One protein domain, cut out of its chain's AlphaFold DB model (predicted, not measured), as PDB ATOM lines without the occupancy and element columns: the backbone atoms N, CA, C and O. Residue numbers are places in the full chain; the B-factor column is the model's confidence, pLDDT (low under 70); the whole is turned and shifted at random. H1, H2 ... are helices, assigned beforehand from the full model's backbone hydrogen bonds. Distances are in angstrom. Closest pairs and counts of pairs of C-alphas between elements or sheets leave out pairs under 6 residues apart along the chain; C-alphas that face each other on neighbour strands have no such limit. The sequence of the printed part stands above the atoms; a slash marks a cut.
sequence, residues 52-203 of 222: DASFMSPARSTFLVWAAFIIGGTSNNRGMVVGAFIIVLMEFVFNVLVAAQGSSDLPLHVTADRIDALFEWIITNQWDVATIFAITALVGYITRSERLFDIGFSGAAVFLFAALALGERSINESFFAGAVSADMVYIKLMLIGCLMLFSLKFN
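This is residues 52 to 203 of the 222 residues of an uncharacterized protein of Candidatus Poseidoniales archaeon (UniProt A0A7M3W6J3). The model is an open U: one arm is H2, H3 and H8, the other the helical hairpin of H5 and H6, and H4 spans the base between them with the gap above it empty. H7 lies on the base side of the hairpin, and H1 sticks out at the first end. The printed part has 152 residues with eight named helices, H1 to H8 in order, and no named strand: all helix. It is loose, with a radius of gyration of the C-alphas of 19.0 A and spans of 51 by 45 by 31 A.

H1, residues 53 to 56, touches no helix. H2, residues 62 to 72, touches residues 79 to 87 alone of H3, residues 77 to 100, at a steep tilt of 52 degrees, opposite ways; the closest C-alphas, Gly 72 and Gly 83, are 3.8 A apart. H3 touches H4, residues 109 to 124, about perpendicular at 77 degrees, with closest C-alphas Ala 100 and His 109 at 4.7 A. H5, residues 126 to 142, and H6, residues 146 to 165, form a hairpin at a shallow tilt of 23 degrees; C-alphas 137 and 152, the closest, are 3.9 A apart. H7, residues 168 to 174, touches no helix. H8, residues 184 to 202, touches H2 with residues 192 to 200 alone, the same way at a shallow tilt of 27 degrees; the closest C-alphas, Ile 71 and Ser 199, are 5.9 A apart. Helix packing is part aligned, part crossed. Every O i to N i+4 pair is within hydrogen-bond range in H2 to H8; H1 is too short for one.

H1 begins at C-alpha 53 (43.042, 28.810, 17.968). H3 is 34.8 A long, H6 28.0 A, H8 26.8 A, H5 24.3 A and H4 21.9 A. H8 ends at C-alpha 202 (21.299, 44.462, -6.646).

The C-alphas of Asn 76 and Arg 169, the two farthest apart, are 53.3 A apart. The printed part has no cut and no long link. Residues 52 to 58 and 173 to 178 stand free. The pLDDT is under 70 at residues 55 to 56, 58 to 60, 74 to 75 and 176 to 179.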
ATOM      1  N   ASP A  52      47.293  30.468  16.433       79.38
ATOM      2  CA  ASP A  52      46.447  30.559  17.614       79.38
ATOM      3  C   ASP A  52      45.047  30.048  17.251       79.38
ATOM      4  O   ASP A  52      44.564  30.274  16.134       79.38
ATOM      5  N   ALA A  53      44.388  29.347  18.177       75.56
ATOM      6  CA  ALA A  53      43.042  28.810  17.968       75.56
ATOM      7  C   ALA A  53      42.035  29.919  17.627       75.56
ATOM      8  O   ALA A  53      41.098  29.708  16.855       75.56
ATOM      9  N   SER A  54      42.266  31.124  18.146       72.00
ATOM     10  CA  SER A  54      41.450  32.293  17.852       72.00
ATOM     11  C   SER A  54      41.488  32.649  16.353       72.00
ATOM     12  O   SER A  54      40.440  32.872  15.743       72.00
ATOM     13  N   PHE A  55      42.651  32.610  15.698       68.31
ATOM     14  CA  PHE A  55      42.781  32.960  14.275       68.31
ATOM     15  C   PHE A  55      42.062  31.995  13.326       68.31
ATOM     16  O   PHE A  55      41.697  32.385  12.217       68.31
ATOM     17  N   MET A  56      41.802  30.763  13.772       68.94
ATOM     18  CA  MET A  56      41.113  29.741  12.981       68.94
ATOM     19  C   MET A  56      39.582  29.848  13.032       68.94
ATOM     20  O   MET A  56      38.889  29.024  12.438       68.94
ATOM     21  N   SER A  57      39.033  30.845  13.735       73.44
ATOM     22  CA  SER A  57      37.588  31.071  13.781       73.44
ATOM     23  C   SER A  57      37.025  31.230  12.353       73.44
ATOM     24  O   SER A  57      37.474  32.130  11.633       73.44
ATOM     25  N   PRO A  58      36.039  30.409  11.924       68.00
ATOM     26  CA  PRO A  58      35.480  30.464  10.564       68.00
ATOM     27  C   PRO A  58      34.943  31.848  10.189       68.00
ATOM     28  O   PRO A  58      35.070  32.308   9.055       68.00
ATOM     29  N   ALA A  59      34.408  32.549  11.187       64.38
ATOM     30  CA  ALA A  59      33.964  33.926  11.080       64.38
ATOM     31  C   ALA A  59      35.067  34.880  10.577       64.38
ATOM     32  O   ALA A  59      34.812  35.770   9.771       64.38
ATOM     33  N   ARG A  60      36.312  34.695  11.019       65.88
ATOM     34  CA  ARG A  60      37.418  35.608  10.702       65.88
ATOM     35  C   ARG A  60      38.162  35.270   9.414       65.88
ATOM     36  O   ARG A  60      38.907  36.114   8.932       65.88
ATOM     37  N   SER A  61      37.982  34.071   8.862       71.00
ATOM     38  CA  SER A  61      38.769  33.587   7.722       71.00
ATOM     39  C   SER A  61      37.890  33.185   6.536       71.00
ATOM     40  O   SER A  61      37.818  33.900   5.537       71.00
ATOM     41  N   THR A  62      37.187  32.061   6.640       77.56
ATOM     42  CA  THR A  62      36.463  31.449   5.518       77.56
ATOM     43  C   THR A  62      35.277  32.290   5.061       77.56
ATOM     44  O   THR A  62      35.010  32.366   3.859       77.56
ATOM     45  N   PHE A  63      34.610  32.983   5.990       80.94
ATOM     46  CA  PHE A  63      33.491  33.864   5.666       80.94
ATOM     47  C   PHE A  63      33.907  35.037   4.767       80.94
ATOM     48  O   PHE A  63      33.186  35.377   3.832       80.94
ATOM     49  N   LEU A  64      35.096  35.614   4.986       80.81
ATOM     50  CA  LEU A  64      35.615  36.717   4.167       80.81
ATOM     51  C   LEU A  64      35.880  36.283   2.727       80.81
ATOM     52  O   LEU A  64      35.550  37.005   1.788       80.81
ATOM     53  N   VAL A  65      36.441  35.086   2.553       82.88
ATOM     54  CA  VAL A  65      36.721  34.519   1.228       82.88
ATOM     55  C   VAL A  65      35.416  34.258   0.474       82.88
ATOM     56  O   VAL A  65      35.291  34.625  -0.696       82.88
ATOM     57  N   TRP A  66      34.414  33.697   1.154       83.75
ATOM     58  CA  TRP A  66      33.079  33.512   0.586       83.75
ATOM     59  C   TRP A  66      32.397  34.841   0.242       83.75
ATOM     60  O   TRP A  66      31.808  34.962  -0.830       83.75
ATOM     61  N   ALA A  67      32.520  35.856   1.099       83.94
ATOM     62  CA  ALA A  67      31.998  37.193   0.832       83.94
ATOM     63  C   ALA A  67      32.648  37.828  -0.400       83.94
ATOM     64  O   ALA A  67      31.936  38.331  -1.268       83.94
ATOM     65  N   ALA A  68      33.974  37.739  -0.534       86.38
ATOM     66  CA  ALA A  68      34.691  38.231  -1.710       86.38
ATOM     67  C   ALA A  68      34.207  37.552  -3.000       86.38
ATOM     68  O   ALA A  68      34.036  38.219  -4.022       86.38
ATOM     69  N   PHE A  69      33.944  36.243  -2.944       84.94
ATOM     70  CA  PHE A  69      33.435  35.470  -4.077       84.94
ATOM     71  C   PHE A  69      32.001  35.850  -4.458       84.94
ATOM     72  O   PHE A  69      31.715  36.082  -5.632       84.94
ATOM     73  N   ILE A  70      31.110  35.976  -3.472       85.69
ATOM     74  CA  ILE A  70      29.712  36.359  -3.704       85.69
ATOM     75  C   ILE A  70      29.619  37.781  -4.273       85.69
ATOM     76  O   ILE A  70      28.898  38.008  -5.242       85.69
ATOM     77  N   ILE A  71      30.384  38.724  -3.718       85.75
ATOM     78  CA  ILE A  71      30.399  40.118  -4.181       85.75
ATOM     79  C   ILE A  71      31.011  40.221  -5.585       85.75
ATOM     80  O   ILE A  71      30.480  40.925  -6.449       85.75
ATOM     81  N   GLY A  72      32.121  39.516  -5.830       84.25
ATOM     82  CA  GLY A  72      32.820  39.529  -7.117       84.25
ATOM     83  C   GLY A  72      32.013  38.910  -8.260       84.25
ATOM     84  O   GLY A  72      32.088  39.387  -9.395       84.25
ATOM     85  N   GLY A  73      31.192  37.906  -7.948       79.94
ATOM     86  CA  GLY A  73      30.338  37.207  -8.899       79.94
ATOM     87  C   GLY A  73      30.970  35.945  -9.471       79.94
ATOM     88  O   GLY A  73      32.185  35.837  -9.654       79.94
ATOM     89  N   THR A  74      30.121  34.964  -9.771       65.94
ATOM     90  CA  THR A  74      30.555  33.696 -10.349       65.94
ATOM     91  C   THR A  74      30.932  33.908 -11.816       65.94
ATOM     92  O   THR A  74      30.245  34.615 -12.553       65.94
ATOM     93  N   SER A  75      32.008  33.255 -12.271       66.31
ATOM     94  CA  SER A  75      32.331  33.086 -13.700       66.31
ATOM     95  C   SER A  75      33.177  34.173 -14.396       66.31
ATOM     96  O   SER A  75      33.393  34.089 -15.603       66.31
ATOM     97  N   ASN A  76      33.736  35.158 -13.680       77.19
ATOM     98  CA  ASN A  76      34.643  36.151 -14.279       77.19
ATOM     99  C   ASN A  76      35.847  36.484 -13.380       77.19
ATOM    100  O   ASN A  76      35.687  37.014 -12.282       77.19
ATOM    101  N   ASN A  77      37.068  36.277 -13.888       82.88
ATOM    102  CA  ASN A  77      38.306  36.575 -13.155       82.88
ATOM    103  C   ASN A  77      38.405  38.052 -12.743       82.88
ATOM    104  O   ASN A  77      38.909  38.355 -11.665       82.88
ATOM    105  N   ARG A  78      37.905  38.985 -13.570       84.56
ATOM    106  CA  ARG A  78      37.914  40.420 -13.234       84.56
ATOM    107  C   ARG A  78      36.958  40.735 -12.081       84.56
ATOM    108  O   ARG A  78      37.319  41.507 -11.201       84.56
ATOM    109  N   GLY A  79      35.780  40.108 -12.070       84.56
ATOM    110  CA  GLY A  79      34.815  40.213 -10.973       84.56
ATOM    111  C   GLY A  79      35.402  39.722  -9.655       84.56
ATOM    112  O   GLY A  79      35.346  40.431  -8.655       84.56
ATOM    113  N   MET A  80      36.091  38.581  -9.687       87.44
ATOM    114  CA  MET A  80      36.776  38.028  -8.518       87.44
ATOM    115  C   MET A  80      37.855  38.951  -7.943       87.44
ATOM    116  O   MET A  80      37.923  39.121  -6.727       87.44
ATOM    117  N   VAL A  81      38.668  39.586  -8.794       89.62
ATOM    118  CA  VAL A  81      39.685  40.554  -8.345       89.62
ATOM    119  C   VAL A  81      39.034  41.777  -7.694       89.62
ATOM    120  O   VAL A  81      39.483  42.214  -6.637       89.62
ATOM    121  N   VAL A  82      37.955  42.304  -8.280       88.75
ATOM    122  CA  VAL A  82      37.218  43.445  -7.712       88.75
ATOM    123  C   VAL A  82      36.563  43.074  -6.378       88.75
ATOM    124  O   VAL A  82      36.687  43.829  -5.418       88.75
ATOM    125  N   GLY A  83      35.930  41.901  -6.280       87.50
ATOM    126  CA  GLY A  83      35.328  41.409  -5.036       87.50
ATOM    127  C   GLY A  83      36.352  41.239  -3.912       87.50
ATOM    128  O   GLY A  83      36.124  41.701  -2.794       87.50
ATOM    129  N   ALA A  84      37.518  40.660  -4.222       89.19
ATOM    130  CA  ALA A  84      38.629  40.558  -3.278       89.19
ATOM    131  C   ALA A  84      39.143  41.940  -2.845       89.19
ATOM    132  O   ALA A  84      39.342  42.170  -1.655       89.19
ATOM    133  N   PHE A  85      39.299  42.879  -3.782       90.69
ATOM    134  CA  PHE A  85      39.753  44.235  -3.476       90.69
ATOM    135  C   PHE A  85      38.782  44.985  -2.552       90.69
ATOM    136  O   PHE A  85      39.219  45.627  -1.598       90.69
ATOM    137  N   ILE A  86      37.469  44.856  -2.781       89.12
ATOM    138  CA  ILE A  86      36.433  45.453  -1.924       89.12
ATOM    139  C   ILE A  86      36.531  44.909  -0.495       89.12
ATOM    140  O   ILE A  86      36.536  45.692   0.454       89.12
ATOM    141  N   ILE A  87      36.638  43.586  -0.333       88.62
ATOM    142  CA  ILE A  87      36.746  42.968   0.994       88.62
ATOM    143  C   ILE A  87      38.029  43.393   1.708       88.62
ATOM    144  O   ILE A  87      37.969  43.727   2.888       88.62
ATOM    145  N   VAL A  88      39.165  43.451   1.009       88.44
ATOM    146  CA  VAL A  88      40.442  43.892   1.596       88.44
ATOM    147  C   VAL A  88      40.382  45.358   2.034       88.44
ATOM    148  O   VAL A  88      40.813  45.684   3.139       88.44
ATOM    149  N   LEU A  89      39.823  46.248   1.206       89.19
ATOM    150  CA  LEU A  89      39.680  47.665   1.552       89.19
ATOM    151  C   LEU A  89      38.749  47.840   2.755       89.19
ATOM    152  O   LEU A  89      39.053  48.588   3.681       89.19
ATOM    153  N   MET A  90      37.641  47.105   2.779       86.31
ATOM    154  CA  MET A  90      36.714  47.140   3.902       86.31
ATOM    155  C   MET A  90      37.334  46.568   5.186       86.31
ATOM    156  O   MET A  90      37.145  47.124   6.265       86.31
ATOM    157  N   GLU A  91      38.132  45.505   5.082       85.75
ATOM    158  CA  GLU A  91      38.884  44.961   6.212       85.75
ATOM    159  C   GLU A  91      39.885  45.972   6.778       85.75
ATOM    160  O   GLU A  91      40.007  46.078   7.998       85.75
ATOM    161  N   PHE A  92      40.551  46.755   5.927       86.38
ATOM    162  CA  PHE A  92      41.406  47.848   6.384       86.38
ATOM    163  C   PHE A  92      40.614  48.870   7.211       86.38
ATOM    164  O   PHE A  92      41.009  49.172   8.335       86.38
ATOM    165  N   VAL A  93      39.468  49.341   6.704       86.25
ATOM    166  CA  VAL A  93      38.605  50.297   7.422       86.25
ATOM    167  C   VAL A  93      38.152  49.735   8.772       86.25
ATOM    168  O   VAL A  93      38.196  50.446   9.773       86.25
ATOM    169  N   PHE A  94      37.775  48.457   8.838       83.81
ATOM    170  CA  PHE A  94      37.366  47.843  10.101       83.81
ATOM    171  C   PHE A  94      38.509  47.646  11.077       83.81
ATOM    172  O   PHE A  94      38.310  47.855  12.264       83.81
ATOM    173  N   ASN A  95      39.704  47.295  10.614       85.31
ATOM    174  CA  ASN A  95      40.848  47.197  11.513       85.31
ATOM    175  C   ASN A  95      41.187  48.568  12.126       85.31
ATOM    176  O   ASN A  95      41.547  48.627  13.298       85.31
ATOM    177  N   VAL A  96      41.002  49.663  11.375       86.50
ATOM    178  CA  VAL A  96      41.100  51.027  11.922       86.50
ATOM    179  C   VAL A  96      39.982  51.300  12.929       86.50
ATOM    180  O   VAL A  96      40.268  51.805  14.006       86.50
ATOM    181  N   LEU A  97      38.735  50.925  12.627       85.56
ATOM    182  CA  LEU A  97      37.599  51.094  13.542       85.56
ATOM    183  C   LEU A  97      37.790  50.331  14.867       85.56
ATOM    184  O   LEU A  97      37.525  50.885  15.927       85.56
ATOM    185  N   VAL A  98      38.289  49.090  14.810       84.56
ATOM    186  CA  VAL A  98      38.640  48.279  15.992       84.56
ATOM    187  C   VAL A  98      39.741  48.969  16.796       84.56
ATOM    188  O   VAL A  98      39.631  49.105  18.009       84.56
ATOM    189  N   ALA A  99      40.807  49.429  16.134       85.69
ATOM    190  CA  ALA A  99      41.893  50.129  16.814       85.69
ATOM    191  C   ALA A  99      41.410  51.438  17.464       85.69
ATOM    192  O   ALA A  99      41.860  51.781  18.555       85.69
ATOM    193  N   ALA A 100      40.471  52.139  16.821       86.81
ATOM    194  CA  ALA A 100      39.918  53.404  17.291       86.81
ATOM    195  C   ALA A 100      39.044  53.283  18.553       86.81
ATOM    196  O   ALA A 100      38.845  54.287  19.229       86.81
ATOM    197  N   GLN A 101      38.578  52.084  18.927       82.88
ATOM    198  CA  GLN A 101      37.974  51.865  20.254       82.88
ATOM    199  C   GLN A 101      38.990  52.057  21.392       82.88
ATOM    200  O   GLN A 101      38.619  52.414  22.503       82.88
ATOM    201  N   GLY A 102      40.281  51.818  21.131       81.62
ATOM    202  CA  GLY A 102      41.329  51.854  22.154       81.62
ATOM    203  C   GLY A 102      42.009  53.212  22.350       81.62
ATOM    204  O   GLY A 102      42.780  53.363  23.295       81.62
ATOM    205  N   SER A 103      41.787  54.191  21.467       84.94
ATOM    206  CA  SER A 103      42.400  55.523  21.573       84.94
ATOM    207  C   SER A 103      41.569  56.590  20.866       84.94
ATOM    208  O   SER A 103      41.139  56.413  19.725       84.94
ATOM    209  N   SER A 104      41.416  57.733  21.539       85.75
ATOM    210  CA  SER A 104      40.661  58.891  21.057       85.75
ATOM    211  C   SER A 104      41.310  59.641  19.895       85.75
ATOM    212  O   SER A 104      40.648  60.426  19.219       85.75
ATOM    213  N   ASP A 105      42.599  59.404  19.655       87.00
ATOM    214  CA  ASP A 105      43.389  60.131  18.657       87.00
ATOM    215  C   ASP A 105      43.282  59.509  17.257       87.00
ATOM    216  O   ASP A 105      43.742  60.078  16.264       87.00
ATOM    217  N   LEU A 106      42.685  58.320  17.164       87.88
ATOM    218  CA  LEU A 106      42.564  57.577  15.919       87.88
ATOM    219  C   LEU A 106      41.367  58.060  15.088       87.88
ATOM    220  O   LEU A 106      40.297  58.381  15.619       87.88
ATOM    221  N   PRO A 107      41.496  58.056  13.748       83.75
ATOM    222  CA  PRO A 107      40.353  58.296  12.880       83.75
ATOM    223  C   PRO A 107      39.277  57.232  13.138       83.75
ATOM    224  O   PRO A 107      39.600  56.071  13.362       83.75
ATOM    225  N   LEU A 108      38.002  57.630  13.060       86.69
ATOM    226  CA  LEU A 108      36.805  56.815  13.349       86.69
ATOM    227  C   LEU A 108      36.477  56.564  14.832       86.69
ATOM    228  O   LEU A 108      35.451  55.932  15.078       86.69
ATOM    229  N   HIS A 109      37.215  57.120  15.802       87.75
ATOM    230  CA  HIS A 109      36.898  56.966  17.235       87.75
ATOM    231  C   HIS A 109      35.440  57.326  17.569       87.75
ATOM    232  O   HIS A 109      34.694  56.498  18.071       87.75
ATOM    233  N   VAL A 110      34.959  58.486  17.109       90.19
ATOM    234  CA  VAL A 110      33.555  58.911  17.302       90.19
ATOM    235  C   VAL A 110      32.542  57.905  16.732       90.19
ATOM    236  O   VAL A 110      31.414  57.808  17.208       90.19
ATOM    237  N   THR A 111      32.902  57.178  15.671       89.81
ATOM    238  CA  THR A 111      32.023  56.146  15.099       89.81
ATOM    239  C   THR A 111      32.043  54.885  15.950       89.81
ATOM    240  O   THR A 111      30.982  54.313  16.180       89.81
ATOM    241  N   ALA A 112      33.218  54.482  16.435       88.56
ATOM    242  CA  ALA A 112      33.367  53.380  17.374       88.56
ATOM    243  C   ALA A 112      32.582  53.643  18.670       88.56
ATOM    244  O   ALA A 112      31.740  52.827  19.031       88.56
ATOM    245  N   ASP A 113      32.721  54.833  19.258       89.62
ATOM    246  CA  ASP A 113      31.987  55.231  20.466       89.62
ATOM    247  C   ASP A 113      30.474  55.208  20.264       89.62
ATOM    248  O   ASP A 113      29.726  54.789  21.138       89.62
ATOM    249  N   ARG A 114      29.989  55.646  19.094       90.62
ATOM    250  CA  ARG A 114      28.555  55.568  18.774       90.62
ATOM    251  C   ARG A 114      28.070  54.129  18.701       90.62
ATOM    252  O   ARG A 114      26.933  53.865  19.077       90.62
ATOM    253  N   ILE A 115      28.889  53.224  18.174       89.75
ATOM    254  CA  ILE A 115      28.547  51.805  18.095       89.75
ATOM    255  C   ILE A 115      28.510  51.201  19.501       89.75
ATOM    256  O   ILE A 115      27.532  50.531  19.826       89.75
ATOM    257  N   ASP A 116      29.513  51.491  20.332       89.06
ATOM    258  CA  ASP A 116      29.559  51.030  21.722       89.06
ATOM    259  C   ASP A 116      28.389  51.592  22.535       89.06
ATOM    260  O   ASP A 116      27.669  50.825  23.165       89.06
ATOM    261  N   ALA A 117      28.093  52.888  22.418       89.94
ATOM    262  CA  ALA A 117      26.962  53.515  23.101       89.94
ATOM    263  C   ALA A 117      25.606  52.936  22.660       89.94
ATOM    264  O   ALA A 117      24.714  52.747  23.485       89.94
ATOM    265  N   LEU A 118      25.427  52.639  21.366       90.50
ATOM    266  CA  LEU A 118      24.209  51.981  20.880       90.50
ATOM    267  C   LEU A 118      24.091  50.555  21.419       90.50
ATOM    268  O   LEU A 118      23.002  50.144  21.814       90.50
ATOM    269  N   PHE A 119      25.188  49.802  21.430       89.19
ATOM    270  CA  PHE A 119      25.217  48.436  21.946       89.19
ATOM    271  C   PHE A 119      24.943  48.394  23.451       89.19
ATOM    272  O   PHE A 119      24.087  47.630  23.899       89.19
ATOM    273  N   GLU A 120      25.601  49.265  24.213       88.88
ATOM    274  CA  GLU A 120      25.370  49.453  25.640       88.88
ATOM    275  C   GLU A 120      23.910  49.817  25.905       88.88
ATOM    276  O   GLU A 120      23.258  49.173  26.728       88.88
ATOM    277  N   TRP A 121      23.355  50.782  25.168       90.25
ATOM    278  CA  TRP A 121      21.961  51.188  25.324       90.25
ATOM    279  C   TRP A 121      20.982  50.040  25.026       90.25
ATOM    280  O   TRP A 121      20.042  49.838  25.794       90.25
ATOM    281  N   ILE A 122      21.230  49.244  23.976       88.44
ATOM    282  CA  ILE A 122      20.395  48.081  23.622       88.44
ATOM    283  C   ILE A 122      20.392  47.023  24.737       88.44
ATOM    284  O   ILE A 122      19.363  46.394  24.991       88.44
ATOM    285  N   ILE A 123      21.536  46.806  25.390       85.81
ATOM    286  CA  ILE A 123      21.696  45.751  26.401       85.81
ATOM    287  C   ILE A 123      21.213  46.190  27.780       85.81
ATOM    288  O   ILE A 123      20.641  45.374  28.506       85.81
ATOM    289  N   THR A 124      21.444  47.450  28.148       86.06
ATOM    290  CA  THR A 124      21.133  47.982  29.482       86.06
ATOM    291  C   THR A 124      19.682  48.443  29.592       86.06
ATOM    292  O   THR A 124      18.996  48.081  30.546       86.06
ATOM    293  N   ASN A 125      19.161  49.159  28.591       89.12
ATOM    294  CA  ASN A 125      17.814  49.738  28.617       89.12
ATOM    295  C   ASN A 125      16.812  48.890  27.825       89.12
ATOM    296  O   ASN A 125      16.137  49.359  26.908       89.12
ATOM    297  N   GLN A 126      16.685  47.616  28.201       90.25
ATOM    298  CA  GLN A 126      15.859  46.641  27.473       90.25
ATOM    299  C   GLN A 126      14.375  47.045  27.401       90.25
ATOM    300  O   GLN A 126      13.717  46.792  26.392       90.25
ATOM    301  N   TRP A 127      13.858  47.728  28.428       89.44
ATOM    302  CA  TRP A 127      12.486  48.255  28.458       89.44
ATOM    303  C   TRP A 127      12.239  49.348  27.414       89.44
ATOM    304  O   TRP A 127      11.209  49.332  26.731       89.44
ATOM    305  N   ASP A 128      13.190  50.267  27.246       91.50
ATOM    306  CA  ASP A 128      13.095  51.335  26.250       91.50
ATOM    307  C   ASP A 128      13.134  50.740  24.841       91.50
ATOM    308  O   ASP A 128      12.299  51.059  23.992       91.50
ATOM    309  N   VAL A 129      14.050  49.794  24.615       91.81
ATOM    310  CA  VAL A 129      14.191  49.085  23.339       91.81
ATOM    311  C   VAL A 129      12.911  48.314  23.001       91.81
ATOM    312  O   VAL A 129      12.387  48.444  21.891       91.81
ATOM    313  N   ALA A 130      12.355  47.561  23.958       92.56
ATOM    314  CA  ALA A 130      11.099  46.831  23.783       92.56
ATOM    315  C   ALA A 130       9.940  47.773  23.426       92.56
ATOM    316  O   ALA A 130       9.133  47.460  22.548       92.56
ATOM    317  N   THR A 131       9.895  48.952  24.048       92.75
ATOM    318  CA  THR A 131       8.884  49.975  23.763       92.75
ATOM    319  C   THR A 131       9.017  50.511  22.337       92.75
ATOM    320  O   THR A 131       8.013  50.623  21.634       92.75
ATOM    321  N   ILE A 132      10.235  50.771  21.848       93.50
ATOM    322  CA  ILE A 132      10.456  51.209  20.457       93.50
ATOM    323  C   ILE A 132      10.009  50.138  19.455       93.50
ATOM    324  O   ILE A 132       9.340  50.456  18.465       93.50
ATOM    325  N   PHE A 133      10.324  48.865  19.702       93.50
ATOM    326  CA  PHE A 133       9.860  47.778  18.835       93.50
ATOM    327  C   PHE A 133       8.338  47.595  18.894       93.50
ATOM    328  O   PHE A 133       7.717  47.375  17.854       93.50
ATOM    329  N   ALA A 134       7.713  47.780  20.061       93.00
ATOM    330  CA  ALA A 134       6.259  47.745  20.204       93.00
ATOM    331  C   ALA A 134       5.581  48.896  19.441       93.00
ATOM    332  O   ALA A 134       4.588  48.679  18.746       93.00
ATOM    333  N   ILE A 135       6.152  50.106  19.494       94.06
ATOM    334  CA  ILE A 135       5.704  51.243  18.679       94.06
ATOM    335  C   ILE A 135       5.866  50.916  17.192       94.06
ATOM    336  O   ILE A 135       4.951  51.153  16.409       94.06
ATOM    337  N   THR A 136       6.990  50.317  16.792       92.50
ATOM    338  CA  THR A 136       7.234  49.903  15.400       92.50
ATOM    339  C   THR A 136       6.204  48.868  14.933       92.50
ATOM    340  O   THR A 136       5.676  48.986  13.825       92.50
ATOM    341  N   ALA A 137       5.838  47.908  15.789       93.00
ATOM    342  CA  ALA A 137       4.777  46.940  15.518       93.00
ATOM    343  C   ALA A 137       3.422  47.638  15.338       93.00
ATOM    344  O   ALA A 137       2.702  47.371  14.377       93.00
ATOM    345  N   LEU A 138       3.098  48.585  16.220       93.81
ATOM    346  CA  LEU A 138       1.865  49.363  16.158       93.81
ATOM    347  C   LEU A 138       1.794  50.205  14.877       93.81
ATOM    348  O   LEU A 138       0.756  50.239  14.217       93.81
ATOM    349  N   VAL A 139       2.904  50.818  14.461       94.81
ATOM    350  CA  VAL A 139       3.001  51.517  13.172       94.81
ATOM    351  C   VAL A 139       2.778  50.545  12.014       94.81
ATOM    352  O   VAL A 139       2.024  50.873  11.097       94.81
ATOM    353  N   GLY A 140       3.369  49.346  12.060       91.19
ATOM    354  CA  GLY A 140       3.150  48.288  11.067       91.19
ATOM    355  C   GLY A 140       1.690  47.859  10.958       91.19
ATOM    356  O   GLY A 140       1.164  47.736   9.850       91.19
ATOM    357  N   TYR A 141       1.011  47.740  12.099       93.06
ATOM    358  CA  TYR A 141      -0.420  47.460  12.166       93.06
ATOM    359  C   TYR A 141      -1.251  48.582  11.519       93.06
ATOM    360  O   TYR A 141      -2.112  48.308  10.681       93.06
ATOM    361  N   ILE A 142      -0.950  49.850  11.830       95.25
ATOM    362  CA  ILE A 142      -1.647  51.016  11.257       95.25
ATOM    363  C   ILE A 142      -1.422  51.122   9.743       95.25
ATOM    364  O   ILE A 142      -2.363  51.366   8.989       95.25
ATOM    365  N   THR A 143      -0.187  50.920   9.275       92.81
ATOM    366  CA  THR A 143       0.159  50.996   7.843       92.81
ATOM    367  C   THR A 143      -0.212  49.739   7.051       92.81
ATOM    368  O   THR A 143       0.036  49.699   5.847       92.81
ATOM    369  N   ARG A 144      -0.824  48.723   7.687       92.50
ATOM    370  CA  ARG A 144      -1.119  47.399   7.100       92.50
ATOM    371  C   ARG A 144       0.090  46.753   6.410       92.50
ATOM    372  O   ARG A 144      -0.051  46.031   5.426       92.50
ATOM    373  N   SER A 145       1.291  47.019   6.918       92.38
ATOM    374  CA  SER A 145       2.522  46.422   6.410       92.38
ATOM    375  C   SER A 145       2.875  45.210   7.263       92.38
ATOM    376  O   SER A 145       3.376  45.364   8.377       92.38
ATOM    377  N   GLU A 146       2.646  44.009   6.726       90.88
ATOM    378  CA  GLU A 146       2.944  42.746   7.424       90.88
ATOM    379  C   GLU A 146       4.420  42.670   7.836       90.88
ATOM    380  O   GLU A 146       4.736  42.372   8.981       90.88
ATOM    381  N   ARG A 147       5.335  43.103   6.958       89.94
ATOM    382  CA  ARG A 147       6.781  43.101   7.245       89.94
ATOM    383  C   ARG A 147       7.151  43.949   8.460       89.94
ATOM    384  O   ARG A 147       8.015  43.559   9.237       89.94
ATOM    385  N   LEU A 148       6.552  45.134   8.589       89.31
ATOM    386  CA  LEU A 148       6.877  46.052   9.683       89.31
ATOM    387  C   LEU A 148       6.267  45.564  11.002       89.31
ATOM    388  O   LEU A 148       6.898  45.683  12.050       89.31
ATOM    389  N   PHE A 149       5.070  44.977  10.925       93.06
ATOM    390  CA  PHE A 149       4.419  44.353  12.067       93.06
ATOM    391  C   PHE A 149       5.222  43.154  12.586       93.06
ATOM    392  O   PHE A 149       5.512  43.109  13.777       93.06
ATOM    393  N   ASP A 150       5.660  42.250  11.709       92.12
ATOM    394  CA  ASP A 150       6.412  41.049  12.095       92.12
ATOM    395  C   ASP A 150       7.754  41.394  12.754       92.12
ATOM    396  O   ASP A 150       8.107  40.833  13.794       92.12
ATOM    397  N   ILE A 151       8.496  42.355  12.186       91.56
ATOM    398  CA  ILE A 151       9.772  42.828  12.750       91.56
ATOM    399  C   ILE A 151       9.543  43.499  14.108       91.56
ATOM    400  O   ILE A 151      10.267  43.224  15.064       91.56
ATOM    401  N   GLY A 152       8.532  44.364  14.212       92.19
ATOM    402  CA  GLY A 152       8.205  45.040  15.463       92.19
ATOM    403  C   GLY A 152       7.761  44.064  16.553       92.19
ATOM    404  O   GLY A 152       8.243  44.134  17.678       92.19
ATOM    405  N   PHE A 153       6.870  43.128  16.220       93.06
ATOM    406  CA  PHE A 153       6.318  42.168  17.172       93.06
ATOM    407  C   PHE A 153       7.382  41.184  17.661       93.06
ATOM    408  O   PHE A 153       7.518  40.979  18.867       93.06
ATOM    409  N   SER A 154       8.175  40.618  16.745       93.50
ATOM    410  CA  SER A 154       9.276  39.719  17.112       93.50
ATOM    411  C   SER A 154      10.347  40.434  17.939       93.50
ATOM    412  O   SER A 154      10.766  39.904  18.966       93.50
ATOM    413  N   GLY A 155      10.736  41.658  17.563       91.50
ATOM    414  CA  GLY A 155      11.675  42.469  18.337       91.50
ATOM    415  C   GLY A 155      11.152  42.794  19.737       91.50
ATOM    416  O   GLY A 155      11.849  42.570  20.725       91.50
ATOM    417  N   ALA A 156       9.899  43.244  19.847       93.62
ATOM    418  CA  ALA A 156       9.281  43.573  21.128       93.62
ATOM    419  C   ALA A 156       9.199  42.344  22.041       93.62
ATOM    420  O   ALA A 156       9.535  42.442  23.215       93.62
ATOM    421  N   ALA A 157       8.816  41.183  21.501       93.31
ATOM    422  CA  ALA A 157       8.753  39.939  22.260       93.31
ATOM    423  C   ALA A 157      10.130  39.515  22.796       93.31
ATOM    424  O   ALA A 157      10.238  39.145  23.964       93.31
ATOM    425  N   VAL A 158      11.182  39.603  21.972       92.19
ATOM    426  CA  VAL A 158      12.552  39.251  22.378       92.19
ATOM    427  C   VAL A 158      13.055  40.173  23.487       92.19
ATOM    428  O   VAL A 158      13.525  39.679  24.509       92.19
ATOM    429  N   PHE A 159      12.928  41.492  23.325       91.88
ATOM    430  CA  PHE A 159      13.432  42.447  24.318       91.88
ATOM    431  C   PHE A 159      12.577  42.504  25.586       91.88
ATOM    432  O   PHE A 159      13.118  42.706  26.667       91.88
ATOM    433  N   LEU A 160      11.269  42.257  25.489       92.19
ATOM    434  CA  LEU A 160      10.401  42.132  26.660       92.19
ATOM    435  C   LEU A 160      10.717  40.859  27.448       92.19
ATOM    436  O   LEU A 160      10.792  40.897  28.672       92.19
ATOM    437  N   PHE A 161      10.947  39.737  26.762       90.62
ATOM    438  CA  PHE A 161      11.408  38.517  27.419       90.62
ATOM    439  C   PHE A 161      12.779  38.719  28.065       90.62
ATOM    440  O   PHE A 161      12.957  38.348  29.223       90.62
ATOM    441  N   ALA A 162      13.721  39.345  27.352       86.62
ATOM    442  CA  ALA A 162      15.029  39.703  27.888       86.62
ATOM    443  C   ALA A 162      14.886  40.547  29.163       86.62
ATOM    444  O   ALA A 162      15.435  40.159  30.187       86.62
ATOM    445  N   ALA A 163      14.058  41.597  29.144       85.94
ATOM    446  CA  ALA A 163      13.868  42.494  30.285       85.94
ATOM    447  C   ALA A 163      13.269  41.800  31.519       85.94
ATOM    448  O   ALA A 163      13.521  42.208  32.652       85.94
ATOM    449  N   LEU A 164      12.467  40.752  31.308       86.50
ATOM    450  CA  LEU A 164      11.873  39.958  32.384       86.50
ATOM    451  C   LEU A 164      12.803  38.846  32.889       86.50
ATOM    452  O   LEU A 164      12.764  38.510  34.072       86.50
ATOM    453  N   ALA A 165      13.598  38.243  32.002       85.12
ATOM    454  CA  ALA A 165      14.412  37.065  32.299       85.12
ATOM    455  C   ALA A 165      15.856  37.402  32.708       85.12
ATOM    456  O   ALA A 165      16.453  36.676  33.504       85.12
ATOM    457  N   LEU A 166      16.433  38.482  32.173       81.06
ATOM    458  CA  LEU A 166      17.803  38.920  32.436       81.06
ATOM    459  C   LEU A 166      17.793  40.015  33.503       81.06
ATOM    460  O   LEU A 166      17.486  41.172  33.238       81.06
ATOM    461  N   GLY A 167      18.162  39.649  34.729       75.25
ATOM    462  CA  GLY A 167      18.452  40.628  35.776       75.25
ATOM    463  C   GLY A 167      19.823  41.281  35.585       75.25
ATOM    464  O   GLY A 167      20.705  40.720  34.931       75.25
ATOM    465  N   GLU A 168      20.052  42.418  36.247       75.12
ATOM    466  CA  GLU A 168      21.327  43.165  36.218       75.12
ATOM    467  C   GLU A 168      22.552  42.296  36.548       75.12
ATOM    468  O   GLU A 168      23.649  42.501  36.030       75.12
ATOM    469  N   ARG A 169      22.359  41.248  37.359       76.06
ATOM    470  CA  ARG A 169      23.408  40.283  37.698       76.06
ATOM    471  C   ARG A 169      23.964  39.553  36.473       76.06
ATOM    472  O   ARG A 169      25.155  39.281  36.437       76.06
ATOM    473  N   SER A 170      23.140  39.274  35.462       77.56
ATOM    474  CA  SER A 170      23.606  38.634  34.225       77.56
ATOM    475  C   SER A 170      24.556  39.534  33.436       77.56
ATOM    476  O   SER A 170      25.483  39.033  32.804       77.56
ATOM    477  N   ILE A 171      24.327  40.850  33.464       75.56
ATOM    478  CA  ILE A 171      25.168  41.832  32.773       75.56
ATOM    479  C   ILE A 171      26.518  41.922  33.490       75.56
ATOM    480  O   ILE A 171      27.560  41.777  32.858       75.56
ATOM    481  N   ASN A 172      26.503  42.037  34.819       76.62
ATOM    482  CA  ASN A 172      27.726  42.151  35.618       76.62
ATOM    483  C   ASN A 172      28.624  40.901  35.551       76.62
ATOM    484  O   ASN A 172      29.842  41.031  35.536       76.62
ATOM    485  N   GLU A 173      28.044  39.698  35.472       78.75
ATOM    486  CA  GLU A 173      28.808  38.445  35.311       78.75
ATOM    487  C   GLU A 173      29.369  38.280  33.886       78.75
ATOM    488  O   GLU A 173      30.404  37.647  33.688       78.75
ATOM    489  N   SER A 174      28.701  38.854  32.879       76.00
ATOM    490  CA  SER A 174      29.146  38.772  31.480       76.00
ATOM    491  C   SER A 174      30.237  39.797  31.151       76.00
ATOM    492  O   SER A 174      31.110  39.521  30.330       76.00
ATOM    493  N   PHE A 175      30.218  40.965  31.805       73.88
ATOM    494  CA  PHE A 175      31.167  42.060  31.590       73.88
ATOM    495  C   PHE A 175      32.006  42.310  32.851       73.88
ATOM    496  O   PHE A 175      31.750  43.227  33.629       73.88
ATOM    497  N   PHE A 176      33.062  41.508  33.023       59.78
ATOM    498  CA  PHE A 176      33.937  41.472  34.208       59.78
ATOM    499  C   PHE A 176      34.580  42.812  34.632       59.78
ATOM    500  O   PHE A 176      35.091  42.908  35.746       59.78
ATOM    501  N   ALA A 177      34.582  43.838  33.775       63.03
ATOM    502  CA  ALA A 177      35.200  45.143  34.037       63.03
ATOM    503  C   ALA A 177      34.194  46.310  34.116       63.03
ATOM    504  O   ALA A 177      34.612  47.463  34.193       63.03
ATOM    505  N   GLY A 178      32.885  46.040  34.054       63.47
ATOM    506  CA  GLY A 178      31.839  47.073  34.074       63.47
ATOM    507  C   GLY A 178      31.745  47.938  32.808       63.47
ATOM    508  O   GLY A 178      30.806  48.715  32.683       63.47
ATOM    509  N   ALA A 179      32.672  47.793  31.857       66.00
ATOM    510  CA  ALA A 179      32.585  48.412  30.539       66.00
ATOM    511  C   ALA A 179      31.829  47.481  29.580       66.00
ATOM    512  O   ALA A 179      32.316  46.399  29.240       66.00
ATOM    513  N   VAL A 180      30.638  47.901  29.149       74.31
ATOM    514  CA  VAL A 180      29.862  47.217  28.109       74.31
ATOM    515  C   VAL A 180      30.351  47.723  26.757       74.31
ATOM    516  O   VAL A 180      29.838  48.700  26.225       74.31
ATOM    517  N   SER A 181      31.378  47.080  26.211       76.94
ATOM    518  CA  SER A 181      31.845  47.352  24.851       76.94
ATOM    519  C   SER A 181      31.359  46.279  23.889       76.94
ATOM    520  O   SER A 181      31.225  45.099  24.235       76.94
ATOM    521  N   ALA A 182      31.079  46.690  22.658       81.06
ATOM    522  CA  ALA A 182      30.724  45.764  21.607       81.06
ATOM    523  C   ALA A 182      31.992  45.085  21.082       81.06
ATOM    524  O   ALA A 182      32.972  45.743  20.720       81.06
ATOM    525  N   ASP A 183      31.965  43.756  20.978       81.81
ATOM    526  CA  ASP A 183      33.041  43.038  20.306       81.81
ATOM    527  C   ASP A 183      32.973  43.323  18.796       81.81
ATOM    528  O   ASP A 183      32.127  42.815  18.045       81.81
ATOM    529  N   MET A 184      33.895  44.177  18.354       82.00
ATOM    530  CA  MET A 184      33.983  44.681  16.990       82.00
ATOM    531  C   MET A 184      34.213  43.565  15.958       82.00
ATOM    532  O   MET A 184      33.920  43.751  14.775       82.00
ATOM    533  N   VAL A 185      34.653  42.371  16.381       78.62
ATOM    534  CA  VAL A 185      34.722  41.194  15.502       78.62
ATOM    535  C   VAL A 185      33.333  40.819  14.978       78.62
ATOM    536  O   VAL A 185      33.182  40.553  13.782       78.62
ATOM    537  N   TYR A 186      32.303  40.843  15.827       81.56
ATOM    538  CA  TYR A 186      30.935  40.518  15.409       81.56
ATOM    539  C   TYR A 186      30.281  41.657  14.630       81.56
ATOM    540  O   TYR A 186      29.544  41.401  13.678       81.56
ATOM    541  N   ILE A 187      30.604  42.910  14.953       83.12
ATOM    542  CA  ILE A 187      30.154  44.066  14.164       83.12
ATOM    543  C   ILE A 187      30.726  43.996  12.746       83.12
ATOM    544  O   ILE A 187      29.990  44.154  11.770       83.12
ATOM    545  N   LYS A 188      32.018  43.670  12.612       82.75
ATOM    546  CA  LYS A 188      32.669  43.425  11.319       82.75
ATOM    547  C   LYS A 188      31.914  42.357  10.525       82.75
ATOM    548  O   LYS A 188      31.557  42.599   9.372       82.75
ATOM    549  N   LEU A 189      31.618  41.207  11.135       82.62
ATOM    550  CA  LEU A 189      30.853  40.126  10.498       82.62
ATOM    551  C   LEU A 189      29.468  40.566  10.035       82.62
ATOM    552  O   LEU A 189      29.084  40.276   8.902       82.62
ATOM    553  N   MET A 190      28.736  41.273  10.897       85.75
ATOM    554  CA  MET A 190      27.408  41.790  10.585       85.75
ATOM    555  C   MET A 190      27.464  42.706   9.361       85.75
ATOM    556  O   MET A 190      26.685  42.525   8.429       85.75
ATOM    557  N   LEU A 191      28.423  43.633   9.307       84.62
ATOM    558  CA  LEU A 191      28.571  44.564   8.188       84.62
ATOM    559  C   LEU A 191      28.966  43.865   6.884       84.62
ATOM    560  O   LEU A 191      28.441  44.207   5.824       84.62
ATOM    561  N   ILE A 192      29.835  42.852   6.943       83.88
ATOM    562  CA  ILE A 192      30.170  42.027   5.773       83.88
ATOM    563  C   ILE A 192      28.941  41.246   5.296       83.88
ATOM    564  O   ILE A 192      28.684  41.186   4.093       83.88
ATOM    565  N   GLY A 193      28.156  40.688   6.218       86.38
ATOM    566  CA  GLY A 193      26.890  40.029   5.907       86.38
ATOM    567  C   GLY A 193      25.894  40.987   5.252       86.38
ATOM    568  O   GLY A 193      25.339  40.675   4.201       86.38
ATOM    569  N   CYS A 194      25.727  42.191   5.801       87.31
ATOM    570  CA  CYS A 194      24.906  43.242   5.204       87.31
ATOM    571  C   CYS A 194      25.398  43.625   3.805       87.31
ATOM    572  O   CYS A 194      24.579  43.753   2.897       87.31
ATOM    573  N   LEU A 195      26.714  43.759   3.601       84.56
ATOM    574  CA  LEU A 195      27.291  44.033   2.285       84.56
ATOM    575  C   LEU A 195      26.995  42.900   1.297       84.56
ATOM    576  O   LEU A 195      26.633  43.164   0.153       84.56
ATOM    577  N   MET A 196      27.122  41.647   1.730       85.62
ATOM    578  CA  MET A 196      26.821  40.475   0.911       85.62
ATOM    579  C   MET A 196      25.343  40.454   0.503       85.62
ATOM    580  O   MET A 196      25.032  40.325  -0.681       85.62
ATOM    581  N   LEU A 197      24.432  40.650   1.459       87.50
ATOM    582  CA  LEU A 197      22.993  40.726   1.199       87.50
ATOM    583  C   LEU A 197      22.644  41.898   0.276       87.50
ATOM    584  O   LEU A 197      21.841  41.746  -0.643       87.50
ATOM    585  N   PHE A 198      23.272  43.055   0.487       86.25
ATOM    586  CA  PHE A 198      23.121  44.216  -0.379       86.25
ATOM    587  C   PHE A 198      23.595  43.897  -1.800       86.25
ATOM    588  O   PHE A 198      22.844  44.101  -2.749       86.25
ATOM    589  N   SER A 199      24.787  43.323  -1.958       83.50
ATOM    590  CA  SER A 199      25.332  42.928  -3.261       83.50
ATOM    591  C   SER A 199      24.388  41.978  -4.006       83.50
ATOM    592  O   SER A 199      24.030  42.248  -5.154       83.50
ATOM    593  N   LEU A 200      23.891  40.942  -3.324       83.19
ATOM    594  CA  LEU A 200      22.944  39.977  -3.887       83.19
ATOM    595  C   LEU A 200      21.588  40.596  -4.247       83.19
ATOM    596  O   LEU A 200      20.971  40.187  -5.229       83.19
ATOM    597  N   LYS A 201      21.130  41.596  -3.485       85.19
ATOM    598  CA  LYS A 201      19.883  42.320  -3.765       85.19
ATOM    599  C   LYS A 201      19.960  43.121  -5.070       85.19
ATOM    600  O   LYS A 201      18.950  43.227  -5.759       85.19
ATOM    601  N   PHE A 202      21.120  43.693  -5.406       79.56
ATOM    602  CA  PHE A 202      21.299  44.462  -6.646       79.56
ATOM    603  C   PHE A 202      21.642  43.582  -7.847       79.56
ATOM    604  O   PHE A 202      21.158  43.848  -8.947       79.56
ATOM    605  N   ASN A 203      22.460  42.545  -7.662       77.81
ATOM    606  CA  ASN A 203      22.781  41.605  -8.728       77.81
ATOM    607  C   ASN A 203      23.023  40.198  -8.173       77.81
ATOM    608  O   ASN A 203      24.044  39.925  -7.542       77.81
TER     609      ASN A 203